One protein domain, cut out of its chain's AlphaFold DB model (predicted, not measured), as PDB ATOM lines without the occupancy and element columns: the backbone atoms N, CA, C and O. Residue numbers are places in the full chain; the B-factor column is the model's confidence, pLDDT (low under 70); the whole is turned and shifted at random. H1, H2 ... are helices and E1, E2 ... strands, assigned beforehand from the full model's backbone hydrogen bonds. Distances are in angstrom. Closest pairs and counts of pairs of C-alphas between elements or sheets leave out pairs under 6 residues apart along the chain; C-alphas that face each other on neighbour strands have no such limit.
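AT A GLANCE: This is residues 40 to 120 of the 120 residues of an uncharacterized protein of Gemmatimonadetes bacterium (UniProt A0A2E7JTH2). One antiparallel sheet of five strands, strongly twisted but only just, has the short helix H1 packed on one face, while no named helix is on its other face. H2 and the loop after it, residues 101 to 112, reach beyond one end of the sheet and make much of the length. You will find 81 residues printed, with E1, E2, E3, H1, E4, H2 and E5 along the chain and the sheet order E3 - E2 - E1 - E5 - E4. The class is mixed, helices and strands, though under half of the residues are in named elements. The whole is compact, with a radius of gyration of the C-alphas of 12.6 A and spans of 37 by 26 by 23 A.

HOW THE PARTS SIT: Start at E1, residues 40 to 46, an inner strand. On one side of it is E5, residues 113 to 119, antiparallel at 157 degrees; look for N 42 and O 116, 2.9 A apart and within hydrogen-bond range. On its other side is E2, residues 55 to 62, which forms a hairpin with E1 at 172 degrees; N 43 and O 59 are within range at 2.8 A. E2 and E3, residues 65 to 67, form the next hairpin, at 143 degrees, with N 67 and O 60 2.8 A apart. E1, E2 and E3 are a meander, each strand the antiparallel neighbour of the one before. The other neighbour of E5 is the edge strand E4, residues 90 to 93, antiparallel at 139 degrees, with N 92 and O 115 within hydrogen-bond range at 2.8 A; E3 is the other edge strand. The sheet's C-alphas lie up to 4.4 A off its best plane, only just strongly twisted. H1, residues 81 to 86, is on the sheet; its closest C-alphas to E1 are those of Pro 81 and Leu 44, 6.8 A apart. H2, residues 97 to 100, is not on the sheet and is apart from H1. In H1 every O i to N i+4 pair is within hydrogen-bond range; H2 is too short for such a pair.

IN THESE COORDINATES: Find C-alpha 40 at (142.851, 129.808, 138.741); from there E1 runs 19.3 A to C-alpha 46. E2 covers 19.0 A from Ile 55 to Ala 62, and E3 goes from Lys 65 to Val 67. H1 begins at C-alpha 81, at (151.637, 139.816, 146.404), and ends at Asn 86. E4 follows from Arg 90 to Ala 93, then H2 from Thr 97 to Leu 100. E5 runs 20.2 A from Glu 113 to C-alpha 119 at (137.822, 133.369, 138.295).

THE WHOLE: The C-alphas of Asp 105 and Ser 120 are the two farthest apart, at 39.7 A. The printed part has no cut, and it ends at Ser 120, the chain's last residue. The long links are E3 to H1, with 13 residues between, and H2 to E5, with 12. The mean pLDDT of the printed part is 87.1; the model's confidence is under 70 at residues 100 to 111 and at residue 120.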
ATOM      1  N   ASP A  40     141.408 129.677 138.864       92.88
ATOM      2  CA  ASP A  40     142.851 129.808 138.741       92.88
ATOM      3  C   ASP A  40     143.420 130.060 140.140       92.88
ATOM      4  O   ASP A  40     142.863 130.852 140.908       92.88
ATOM      5  N   LEU A  41     144.532 129.399 140.464       95.81
ATOM      6  CA  LEU A  41     145.241 129.567 141.734       95.81
ATOM      7  C   LEU A  41     146.624 130.159 141.496       95.81
ATOM      8  O   LEU A  41     147.290 129.848 140.507       95.81
ATOM      9  N   LEU A  42     147.064 130.981 142.437       96.44
ATOM     10  CA  LEU A  42     148.400 131.548 142.469       96.44
ATOM     11  C   LEU A  42     148.971 131.380 143.874       96.44
ATOM     12  O   LEU A  42     148.441 131.929 144.838       96.44
ATOM     13  N   TYR A  43     150.046 130.607 143.966       95.50
ATOM     14  CA  TYR A  43     150.819 130.394 145.182       95.50
ATOM     15  C   TYR A  43     152.036 131.305 145.126       95.50
ATOM     16  O   TYR A  43     152.834 131.195 144.194       95.50
ATOM     17  N   LEU A  44     152.170 132.199 146.101       95.50
ATOM     18  CA  LEU A  44     153.259 133.168 146.183       95.50
ATOM     19  C   LEU A  44     153.997 132.990 147.503       95.50
ATOM     20  O   LEU A  44     153.424 133.219 148.563       95.50
ATOM     21  N   HIS A  45     155.277 132.644 147.440       93.44
ATOM     22  CA  HIS A  45     156.161 132.694 148.597       93.44
ATOM     23  C   HIS A  45     156.877 134.035 148.608       93.44
ATOM     24  O   HIS A  45     157.577 134.363 147.651       93.44
ATOM     25  N   ALA A  46     156.710 134.804 149.680       93.50
ATOM     26  CA  ALA A  46     157.343 136.104 149.853       93.50
ATOM     27  C   ALA A  46     158.486 136.060 150.882       93.50
ATOM     28  O   ALA A  46     158.644 135.098 151.628       93.50
ATOM     29  N   THR A  47     159.284 137.125 150.954       91.38
ATOM     30  CA  THR A  47     160.349 137.262 151.964       91.38
ATOM     31  C   THR A  47     159.832 137.574 153.372       91.38
ATOM     32  O   THR A  47     160.585 137.472 154.340       91.38
ATOM     33  N   SER A  48     158.563 137.972 153.512       90.31
ATOM     34  CA  SER A  48     157.908 138.204 154.803       90.31
ATOM     35  C   SER A  48     156.385 138.056 154.697       90.31
ATOM     36  O   SER A  48     155.844 137.776 153.630       90.31
ATOM     37  N   THR A  49     155.668 138.292 155.797       91.38
ATOM     38  CA  THR A  49     154.197 138.266 155.834       91.38
ATOM     39  C   THR A  49     153.526 139.507 155.233       91.38
ATOM     40  O   THR A  49     152.299 139.574 155.176       91.38
ATOM     41  N   SER A  50     154.299 140.510 154.808       93.88
ATOM     42  CA  SER A  50     153.759 141.736 154.215       93.88
ATOM     43  C   SER A  50     153.381 141.526 152.740       93.88
ATOM     44  O   SER A  50     154.215 141.049 151.969       93.88
ATOM     45  N   PRO A  51     152.193 141.975 152.285       95.12
ATOM     46  CA  PRO A  51     151.807 141.915 150.870       95.12
ATOM     47  C   PRO A  51     152.717 142.710 149.923       95.12
ATOM     48  O   PRO A  51     152.668 142.502 148.720       95.12
ATOM     49  N   SER A  52     153.532 143.630 150.443       96.81
ATOM     50  CA  SER A  52     154.510 144.402 149.657       96.81
ATOM     51  C   SER A  52     155.903 143.764 149.627       96.81
ATOM     52  O   SER A  52     156.840 144.354 149.100       96.81
ATOM     53  N   SER A  53     156.072 142.582 150.229       95.25
ATOM     54  CA  SER A  53     157.350 141.867 150.216       95.25
ATOM     55  C   SER A  53     157.616 141.197 148.880       95.25
ATOM     56  O   SER A  53     156.692 140.743 148.209       95.25
ATOM     57  N   GLN A  54     158.898 141.118 148.534       95.69
ATOM     58  CA  GLN A  54     159.362 140.474 147.313       95.69
ATOM     59  C   GLN A  54     158.974 138.992 147.296       95.69
ATOM     60  O   GLN A  54     159.111 138.302 148.309       95.69
ATOM     61  N   ILE A  55     158.513 138.517 146.142       94.88
ATOM     62  CA  ILE A  55     158.238 137.105 145.876       94.88
ATOM     63  C   ILE A  55     159.561 136.391 145.564       94.88
ATOM     64  O   ILE A  55     160.374 136.883 144.789       94.88
ATOM     65  N   VAL A  56     159.769 135.218 146.159       92.69
ATOM     66  CA  VAL A  56     160.946 134.355 145.945       92.69
ATOM     67  C   VAL A  56     160.603 133.026 145.278       92.69
ATOM     68  O   VAL A  56     161.488 132.360 144.751       92.69
ATOM     69  N   ALA A  57     159.327 132.635 145.281       91.50
ATOM     70  CA  ALA A  57     158.827 131.509 144.502       91.50
ATOM     71  C   ALA A  57     157.360 131.728 144.124       91.50
ATOM     72  O   ALA A  57     156.581 132.288 144.901       91.50
ATOM     73  N   MET A  58     156.979 131.248 142.943       93.69
ATOM     74  CA  MET A  58     155.632 131.389 142.408       93.69
ATOM     75  C   MET A  58     155.199 130.114 141.689       93.69
ATOM     76  O   MET A  58     155.936 129.582 140.863       93.69
ATOM     77  N   THR A  59     153.968 129.680 141.940       94.44
ATOM     78  CA  THR A  59     153.321 128.605 141.179       94.44
ATOM     79  C   THR A  59     151.938 129.060 140.753       94.44
ATOM     80  O   THR A  59     151.132 129.471 141.589       94.44
ATOM     81  N   ARG A  60     151.629 128.949 139.459       94.50
ATOM     82  CA  ARG A  60     150.296 129.237 138.929       94.50
ATOM     83  C   ARG A  60     149.604 127.948 138.510       94.50
ATOM     84  O   ARG A  60     150.181 127.123 137.811       94.50
ATOM     85  N   VAL A  61     148.338 127.809 138.881       93.12
ATOM     86  CA  VAL A  61     147.430 126.811 138.319       93.12
ATOM     87  C   VAL A  61     146.431 127.550 137.444       93.12
ATOM     88  O   VAL A  61     145.692 128.393 137.943       93.12
ATOM     89  N   ALA A  62     146.425 127.247 136.147       89.62
ATOM     90  CA  ALA A  62     145.489 127.823 135.192       89.62
ATOM     91  C   ALA A  62     144.687 126.722 134.497       89.62
ATOM     92  O   ALA A  62     145.266 125.769 133.965       89.62
ATOM     93  N   GLY A  63     143.355 126.814 134.528       82.56
ATOM     94  CA  GLY A  63     142.483 125.811 133.898       82.56
ATOM     95  C   GLY A  63     142.736 124.373 134.381       82.56
ATOM     96  O   GLY A  63     142.637 123.424 133.601       82.56
ATOM     97  N   GLY A  64     143.107 124.204 135.655       84.38
ATOM     98  CA  GLY A  64     143.419 122.904 136.260       84.38
ATOM     99  C   GLY A  64     144.795 122.325 135.907       84.38
ATOM    100  O   GLY A  64     145.035 121.147 136.165       84.38
ATOM    101  N   LYS A  65     145.701 123.114 135.317       88.81
ATOM    102  CA  LYS A  65     147.078 122.703 135.002       88.81
ATOM    103  C   LYS A  65     148.084 123.626 135.669       88.81
ATOM    104  O   LYS A  65     147.860 124.831 135.734       88.81
ATOM    105  N   ILE A  66     149.202 123.064 136.119       92.81
ATOM    106  CA  ILE A  66     150.340 123.859 136.586       92.81
ATOM    107  C   ILE A  66     150.961 124.553 135.372       92.81
ATOM    108  O   ILE A  66     151.250 123.911 134.362       92.81
ATOM    109  N   VAL A  67     151.129 125.867 135.476       90.81
ATOM    110  CA  VAL A  67     151.836 126.705 134.513       90.81
ATOM    111  C   VAL A  67     153.132 127.132 135.177       90.81
ATOM    112  O   VAL A  67     153.108 127.833 136.191       90.81
ATOM    113  N   GLU A  68     154.251 126.680 134.620       86.56
ATOM    114  CA  GLU A  68     155.564 127.068 135.123       86.56
ATOM    115  C   GLU A  68     155.794 128.566 134.875       86.56
ATOM    116  O   GLU A  68     155.498 129.062 133.780       86.56
ATOM    117  N   PRO A  69     156.277 129.308 135.885       87.25
ATOM    118  CA  PRO A  69     156.675 130.690 135.686       87.25
ATOM    119  C   PRO A  69     157.936 130.766 134.804       87.25
ATOM    120  O   PRO A  69     158.635 129.763 134.630       87.25
ATOM    121  N   PRO A  70     158.264 131.951 134.261       90.88
ATOM    122  CA  PRO A  70     159.565 132.192 133.646       90.88
ATOM    123  C   PRO A  70     160.722 131.782 134.569       90.88
ATOM    124  O   PRO A  70     160.622 131.893 135.793       90.88
ATOM    125  N   ALA A  71     161.819 131.303 133.978       89.88
ATOM    126  CA  ALA A  71     162.986 130.853 134.736       89.88
ATOM    127  C   ALA A  71     163.697 132.006 135.462       89.88
ATOM    128  O   ALA A  71     164.269 131.788 136.528       89.88
ATOM    129  N   ASP A  72     163.654 133.210 134.886       92.25
ATOM    130  CA  ASP A  72     164.158 134.428 135.509       92.25
ATOM    131  C   ASP A  72     163.066 135.054 136.401       92.25
ATOM    132  O   ASP A  72     161.976 135.355 135.898       92.25
ATOM    133  N   PRO A  73     163.309 135.246 137.712       89.81
ATOM    134  CA  PRO A  73     162.384 135.945 138.601       89.81
ATOM    135  C   PRO A  73     162.048 137.377 138.169       89.81
ATOM    136  O   PRO A  73     160.946 137.851 138.453       89.81
ATOM    137  N   ASP A  74     162.947 138.060 137.457       92.56
ATOM    138  CA  ASP A  74     162.695 139.421 136.968       92.56
ATOM    139  C   ASP A  74     161.632 139.442 135.849       92.56
ATOM    140  O   ASP A  74     160.946 140.446 135.657       92.56
ATOM    141  N   ASP A  75     161.425 138.308 135.168       94.19
ATOM    142  CA  ASP A  75     160.403 138.131 134.129       94.19
ATOM    143  C   ASP A  75     159.031 137.718 134.698       94.19
ATOM    144  O   ASP A  75     158.064 137.515 133.952       94.19
ATOM    145  N   TRP A  76     158.905 137.552 136.017       94.62
ATOM    146  CA  TRP A  76     157.639 137.162 136.632       94.62
ATOM    147  C   TRP A  76     156.577 138.265 136.504       94.62
ATOM    148  O   TRP A  76     156.876 139.441 136.713       94.62
ATOM    149  N   PRO A  77     155.299 137.912 136.237       94.38
ATOM    150  CA  PRO A  77     154.205 138.881 136.121       94.38
ATOM    151  C   PRO A  77     153.964 139.718 137.383       94.38
ATOM    152  O   PRO A  77     153.347 140.777 137.289       94.38
ATOM    153  N   TYR A  78     154.415 139.247 138.547       96.56
ATOM    154  CA  TYR A  78     154.239 139.916 139.832       96.56
ATOM    155  C   TYR A  78     155.540 139.839 140.626       96.56
ATOM    156  O   TYR A  78     156.135 138.766 140.724       96.56
ATOM    157  N   GLN A  79     155.943 140.961 141.221       97.25
ATOM    158  CA  GLN A  79     157.138 141.053 142.064       97.25
ATOM    159  C   GLN A  79     156.776 141.052 143.554       97.25
ATOM    160  O   GLN A  79     157.575 140.649 144.400       97.25
ATOM    161  N   THR A  80     155.542 141.442 143.880       97.62
ATOM    162  CA  THR A  80     154.956 141.402 145.224       97.62
ATOM    163  C   THR A  80     153.546 140.796 145.196       97.62
ATOM    164  O   THR A  80     152.854 140.889 144.176       97.62
ATOM    165  N   PRO A  81     153.046 140.215 146.305       97.06
ATOM    166  CA  PRO A  81     151.637 139.816 146.404       97.06
ATOM    167  C   PRO A  81     150.656 140.963 146.116       97.06
ATOM    168  O   PRO A  81     149.567 140.734 145.588       97.06
ATOM    169  N   LEU A  82     151.041 142.200 146.435       97.75
ATOM    170  CA  LEU A  82     150.256 143.400 146.165       97.75
ATOM    171  C   LEU A  82     150.047 143.631 144.662       97.75
ATOM    172  O   LEU A  82     148.957 144.050 144.274       97.75
ATOM    173  N   ASP A  83     151.027 143.306 143.816       97.94
ATOM    174  CA  ASP A  83     150.884 143.416 142.358       97.94
ATOM    175  C   ASP A  83     149.786 142.479 141.843       97.94
ATOM    176  O   ASP A  83     148.923 142.889 141.066       97.94
ATOM    177  N   ALA A  84     149.758 141.238 142.341       96.81
ATOM    178  CA  ALA A  84     148.715 140.275 141.999       96.81
ATOM    179  C   ALA A  84     147.333 140.744 142.483       96.81
ATOM    180  O   ALA A  84     146.353 140.682 141.739       96.81
ATOM    181  N   ILE A  85     147.241 141.273 143.708       96.50
ATOM    182  CA  ILE A  85     145.990 141.837 144.241       96.50
ATOM    183  C   ILE A  85     145.490 142.993 143.360       96.50
ATOM    184  O   ILE A  85     144.300 143.056 143.047       96.50
ATOM    185  N   ASN A  86     146.387 143.872 142.905       96.94
ATOM    186  CA  ASN A  86     146.046 144.977 142.006       96.94
ATOM    187  C   ASN A  86     145.579 144.498 140.618       96.94
ATOM    188  O   ASN A  86     144.741 145.154 140.003       96.94
ATOM    189  N   ASP A  87     146.039 143.332 140.154       94.81
ATOM    190  CA  ASP A  87     145.543 142.654 138.944       94.81
ATOM    191  C   ASP A  87     144.217 141.881 139.173       94.81
ATOM    192  O   ASP A  87     143.729 141.136 138.317       94.81
ATOM    193  N   GLY A  88     143.585 142.052 140.336       94.00
ATOM    194  CA  GLY A  88     142.268 141.493 140.643       94.00
ATOM    195  C   GLY A  88     142.292 140.053 141.156       94.00
ATOM    196  O   GLY A  88     141.242 139.401 141.187       94.00
ATOM    197  N   TRP A  89     143.456 139.546 141.567       96.12
ATOM    198  CA  TRP A  89     143.521 138.322 142.359       96.12
ATOM    199  C   TRP A  89     142.945 138.554 143.759       96.12
ATOM    200  O   TRP A  89     143.116 139.610 144.367       96.12
ATOM    201  N   ARG A  90     142.256 137.548 144.296       96.25
ATOM    202  CA  ARG A  90     141.652 137.584 145.634       96.25
ATOM    203  C   ARG A  90     142.428 136.663 146.560       96.25
ATOM    204  O   ARG A  90     142.660 135.512 146.214       96.25
ATOM    205  N   VAL A  91     142.814 137.151 147.733       96.44
ATOM    206  CA  VAL A  91     143.537 136.340 148.723       96.44
ATOM    207  C   VAL A  91     142.571 135.354 149.382       96.44
ATOM    208  O   VAL A  91     141.548 135.771 149.922       96.44
ATOM    209  N   ILE A  92     142.908 134.061 149.358       95.94
ATOM    210  CA  ILE A  92     142.156 132.990 150.037       95.94
ATOM    211  C   ILE A  92     142.911 132.401 151.231       95.94
ATOM    212  O   ILE A  92     142.283 131.825 152.116       95.94
ATOM    213  N   ALA A  93     144.232 132.590 151.298       94.38
ATOM    214  CA  ALA A  93     145.028 132.303 152.488       94.38
ATOM    215  C   ALA A  93     146.149 133.336 152.663       94.38
ATOM    216  O   ALA A  93     146.881 133.636 151.717       94.38
ATOM    217  N   PHE A  94     146.269 133.863 153.884       91.94
ATOM    218  CA  PHE A  94     147.392 134.695 154.311       91.94
ATOM    219  C   PHE A  94     148.481 133.836 154.971       91.94
ATOM    220  O   PHE A  94     148.156 132.783 155.532       91.94
ATOM    221  N   PRO A  95     149.735 134.319 154.991       89.75
ATOM    222  CA  PRO A  95     150.835 133.685 155.702       89.75
ATOM    223  C   PRO A  95     150.476 133.296 157.141       89.75
ATOM    224  O   PRO A  95     150.028 134.131 157.934       89.75
ATOM    225  N   ASN A  96     150.685 132.027 157.498       85.38
ATOM    226  CA  ASN A  96     150.390 131.534 158.838       85.38
ATOM    227  C   ASN A  96     151.563 131.804 159.792       85.38
ATOM    228  O   ASN A  96     152.526 131.040 159.862       85.38
ATOM    229  N   THR A  97     151.447 132.869 160.584       77.06
ATOM    230  CA  THR A  97     152.477 133.283 161.548       77.06
ATOM    231  C   THR A  97     152.739 132.261 162.652       77.06
ATOM    232  O   THR A  97     153.833 132.253 163.211       77.06
ATOM    233  N   ALA A  98     151.796 131.358 162.944       76.19
ATOM    234  CA  ALA A  98     152.021 130.287 163.913       76.19
ATOM    235  C   ALA A  98     153.092 129.289 163.438       76.19
ATOM    236  O   ALA A  98     153.783 128.700 164.266       76.19
ATOM    237  N   LEU A  99     153.278 129.136 162.120       70.00
ATOM    238  CA  LEU A  99     154.329 128.285 161.557       70.00
ATOM    239  C   LEU A  99     155.724 128.897 161.725       70.00
ATOM    240  O   LEU A  99     156.692 128.157 161.843       70.00
ATOM    241  N   LEU A 100     155.833 130.227 161.819       66.62
ATOM    242  CA  LEU A 100     157.108 130.923 162.052       66.62
ATOM    243  C   LEU A 100     157.668 130.668 163.457       66.62
ATOM    244  O   LEU A 100     158.875 130.740 163.665       66.62
ATOM    245  N   ALA A 101     156.801 130.354 164.425       61.41
ATOM    246  CA  ALA A 101     157.201 130.061 165.800       61.41
ATOM    247  C   ALA A 101     157.788 128.648 165.980       61.41
ATOM    248  O   ALA A 101     158.398 128.372 167.011       61.41
ATOM    249  N   LEU A 102     157.600 127.749 165.005       60.03
ATOM    250  CA  LEU A 102     158.073 126.360 165.067       60.03
ATOM    251  C   LEU A 102     159.486 126.176 164.499       60.03
ATOM    252  O   LEU A 102     160.111 125.146 164.737       60.03
ATOM    253  N   SER A 103     159.991 127.161 163.762       53.84
ATOM    254  CA  SER A 103     161.200 127.041 162.950       53.84
ATOM    255  C   SER A 103     162.026 128.327 163.005       53.84
ATOM    256  O   SER A 103     162.291 128.970 161.995       53.84
ATOM    257  N   ALA A 104     162.449 128.702 164.216       55.88
ATOM    258  CA  ALA A 104     163.335 129.849 164.433       55.88
ATOM    259  C   ALA A 104     164.697 129.702 163.722       55.88
ATOM    260  O   ALA A 104     165.297 130.710 163.359       55.88
ATOM    261  N   ASP A 105     165.145 128.463 163.491       57.94
ATOM    262  CA  ASP A 105     166.458 128.161 162.905       57.94
ATOM    263  C   ASP A 105     166.410 127.817 161.400       57.94
ATOM    264  O   ASP A 105     167.444 127.864 160.739       57.94
ATOM    265  N   ASP A 106     165.232 127.491 160.849       55.97
ATOM    266  CA  ASP A 106     165.032 127.195 159.416       55.97
ATOM    267  C   ASP A 106     163.541 127.295 159.036       55.97
ATOM    268  O   ASP A 106     162.826 126.282 158.984       55.97
ATOM    269  N   PRO A 107     163.002 128.510 158.835       55.62
ATOM    270  CA  PRO A 107     161.668 128.650 158.285       55.62
ATOM    271  C   PRO A 107     161.716 128.083 156.866       55.62
ATOM    272  O   PRO A 107     162.257 128.724 155.973       55.62
ATOM    273  N   GLN A 108     161.145 126.894 156.653       56.03
ATOM    274  CA  GLN A 108     161.112 126.171 155.368       56.03
ATOM    275  C   GLN A 108     160.340 126.907 154.241       56.03
ATOM    276  O   GLN A 108     159.681 126.281 153.418       56.03
ATOM    277  N   GLY A 109     160.302 128.241 154.228       55.31
ATOM    278  CA  GLY A 109     159.505 129.074 153.327       55.31
ATOM    279  C   GLY A 109     158.005 129.073 153.640       55.31
ATOM    280  O   GLY A 109     157.323 130.045 153.336       55.31
ATOM    281  N   LEU A 110     157.501 128.046 154.333       60.28
ATOM    282  CA  LEU A 110     156.070 127.810 154.585       60.28
ATOM    283  C   LEU A 110     155.361 128.915 155.390       60.28
ATOM    284  O   LEU A 110     154.135 128.990 155.402       60.28
ATOM    285  N   GLY A 111     156.106 129.767 156.096       67.06
ATOM    286  CA  GLY A 111     155.532 130.831 156.919       67.06
ATOM    287  C   GLY A 111     155.177 132.112 156.163       67.06
ATOM    288  O   GLY A 111     154.551 132.980 156.764       67.06
ATOM    289  N   PHE A 112     155.560 132.241 154.885       88.12
ATOM    290  CA  PHE A 112     155.387 133.452 154.064       88.12
ATOM    291  C   PHE A 112     154.643 133.182 152.746       88.12
ATOM    292  O   PHE A 112     154.874 133.856 151.742       88.12
ATOM    293  N   GLU A 113     153.752 132.190 152.745       92.50
ATOM    294  CA  GLU A 113     152.941 131.834 151.582       92.50
ATOM    295  C   GLU A 113     151.615 132.612 151.550       92.50
ATOM    296  O   GLU A 113     150.860 132.643 152.524       92.50
ATOM    297  N   PHE A 114     151.316 133.211 150.401       95.38
ATOM    298  CA  PHE A 114     149.996 133.712 150.042       95.38
ATOM    299  C   PHE A 114     149.381 132.781 149.000       95.38
ATOM    300  O   PHE A 114     150.020 132.456 147.998       95.38
ATOM    301  N   ILE A 115     148.115 132.419 149.197       96.12
ATOM    302  CA  ILE A 115     147.332 131.693 148.193       96.12
ATOM    303  C   ILE A 115     146.246 132.632 147.692       96.12
ATOM    304  O   ILE A 115     145.457 133.168 148.479       96.12
ATOM    305  N   LEU A 116     146.221 132.850 146.381       97.31
ATOM    306  CA  LEU A 116     145.276 133.732 145.719       97.31
ATOM    307  C   LEU A 116     144.463 132.971 144.674       97.31
ATOM    308  O   LEU A 116     144.925 131.989 144.095       97.31
ATOM    309  N   GLU A 117     143.262 133.472 144.403       95.62
ATOM    310  CA  GLU A 117     142.378 132.966 143.363       95.62
ATOM    311  C   GLU A 117     141.941 134.054 142.375       95.62
ATOM    312  O   GLU A 117     141.745 135.223 142.731       95.62
ATOM    313  N   LYS A 118     141.678 133.640 141.138       91.94
ATOM    314  CA  LYS A 118     140.992 134.445 140.124       91.94
ATOM    315  C   LYS A 118     139.983 133.550 139.408       91.94
ATOM    316  O   LYS A 118     140.251 132.380 139.163       91.94
ATOM    317  N   TRP A 119     138.792 134.081 139.131       82.19
ATOM    318  CA  TRP A 119     137.822 133.369 138.295       82.19
ATOM    319  C   TRP A 119     138.214 133.590 136.835       82.19
ATOM    320  O   TRP A 119     138.195 134.741 136.385       82.19
ATOM    321  N   SER A 120     138.583 132.520 136.134       67.62
ATOM    322  CA  SER A 120     138.887 132.521 134.695       67.62
ATOM    323  C   SER A 120     137.686 132.074 133.878       67.62
ATOM    324  O   SER A 120     137.064 131.090 134.331       67.62
TER     325      SER A 120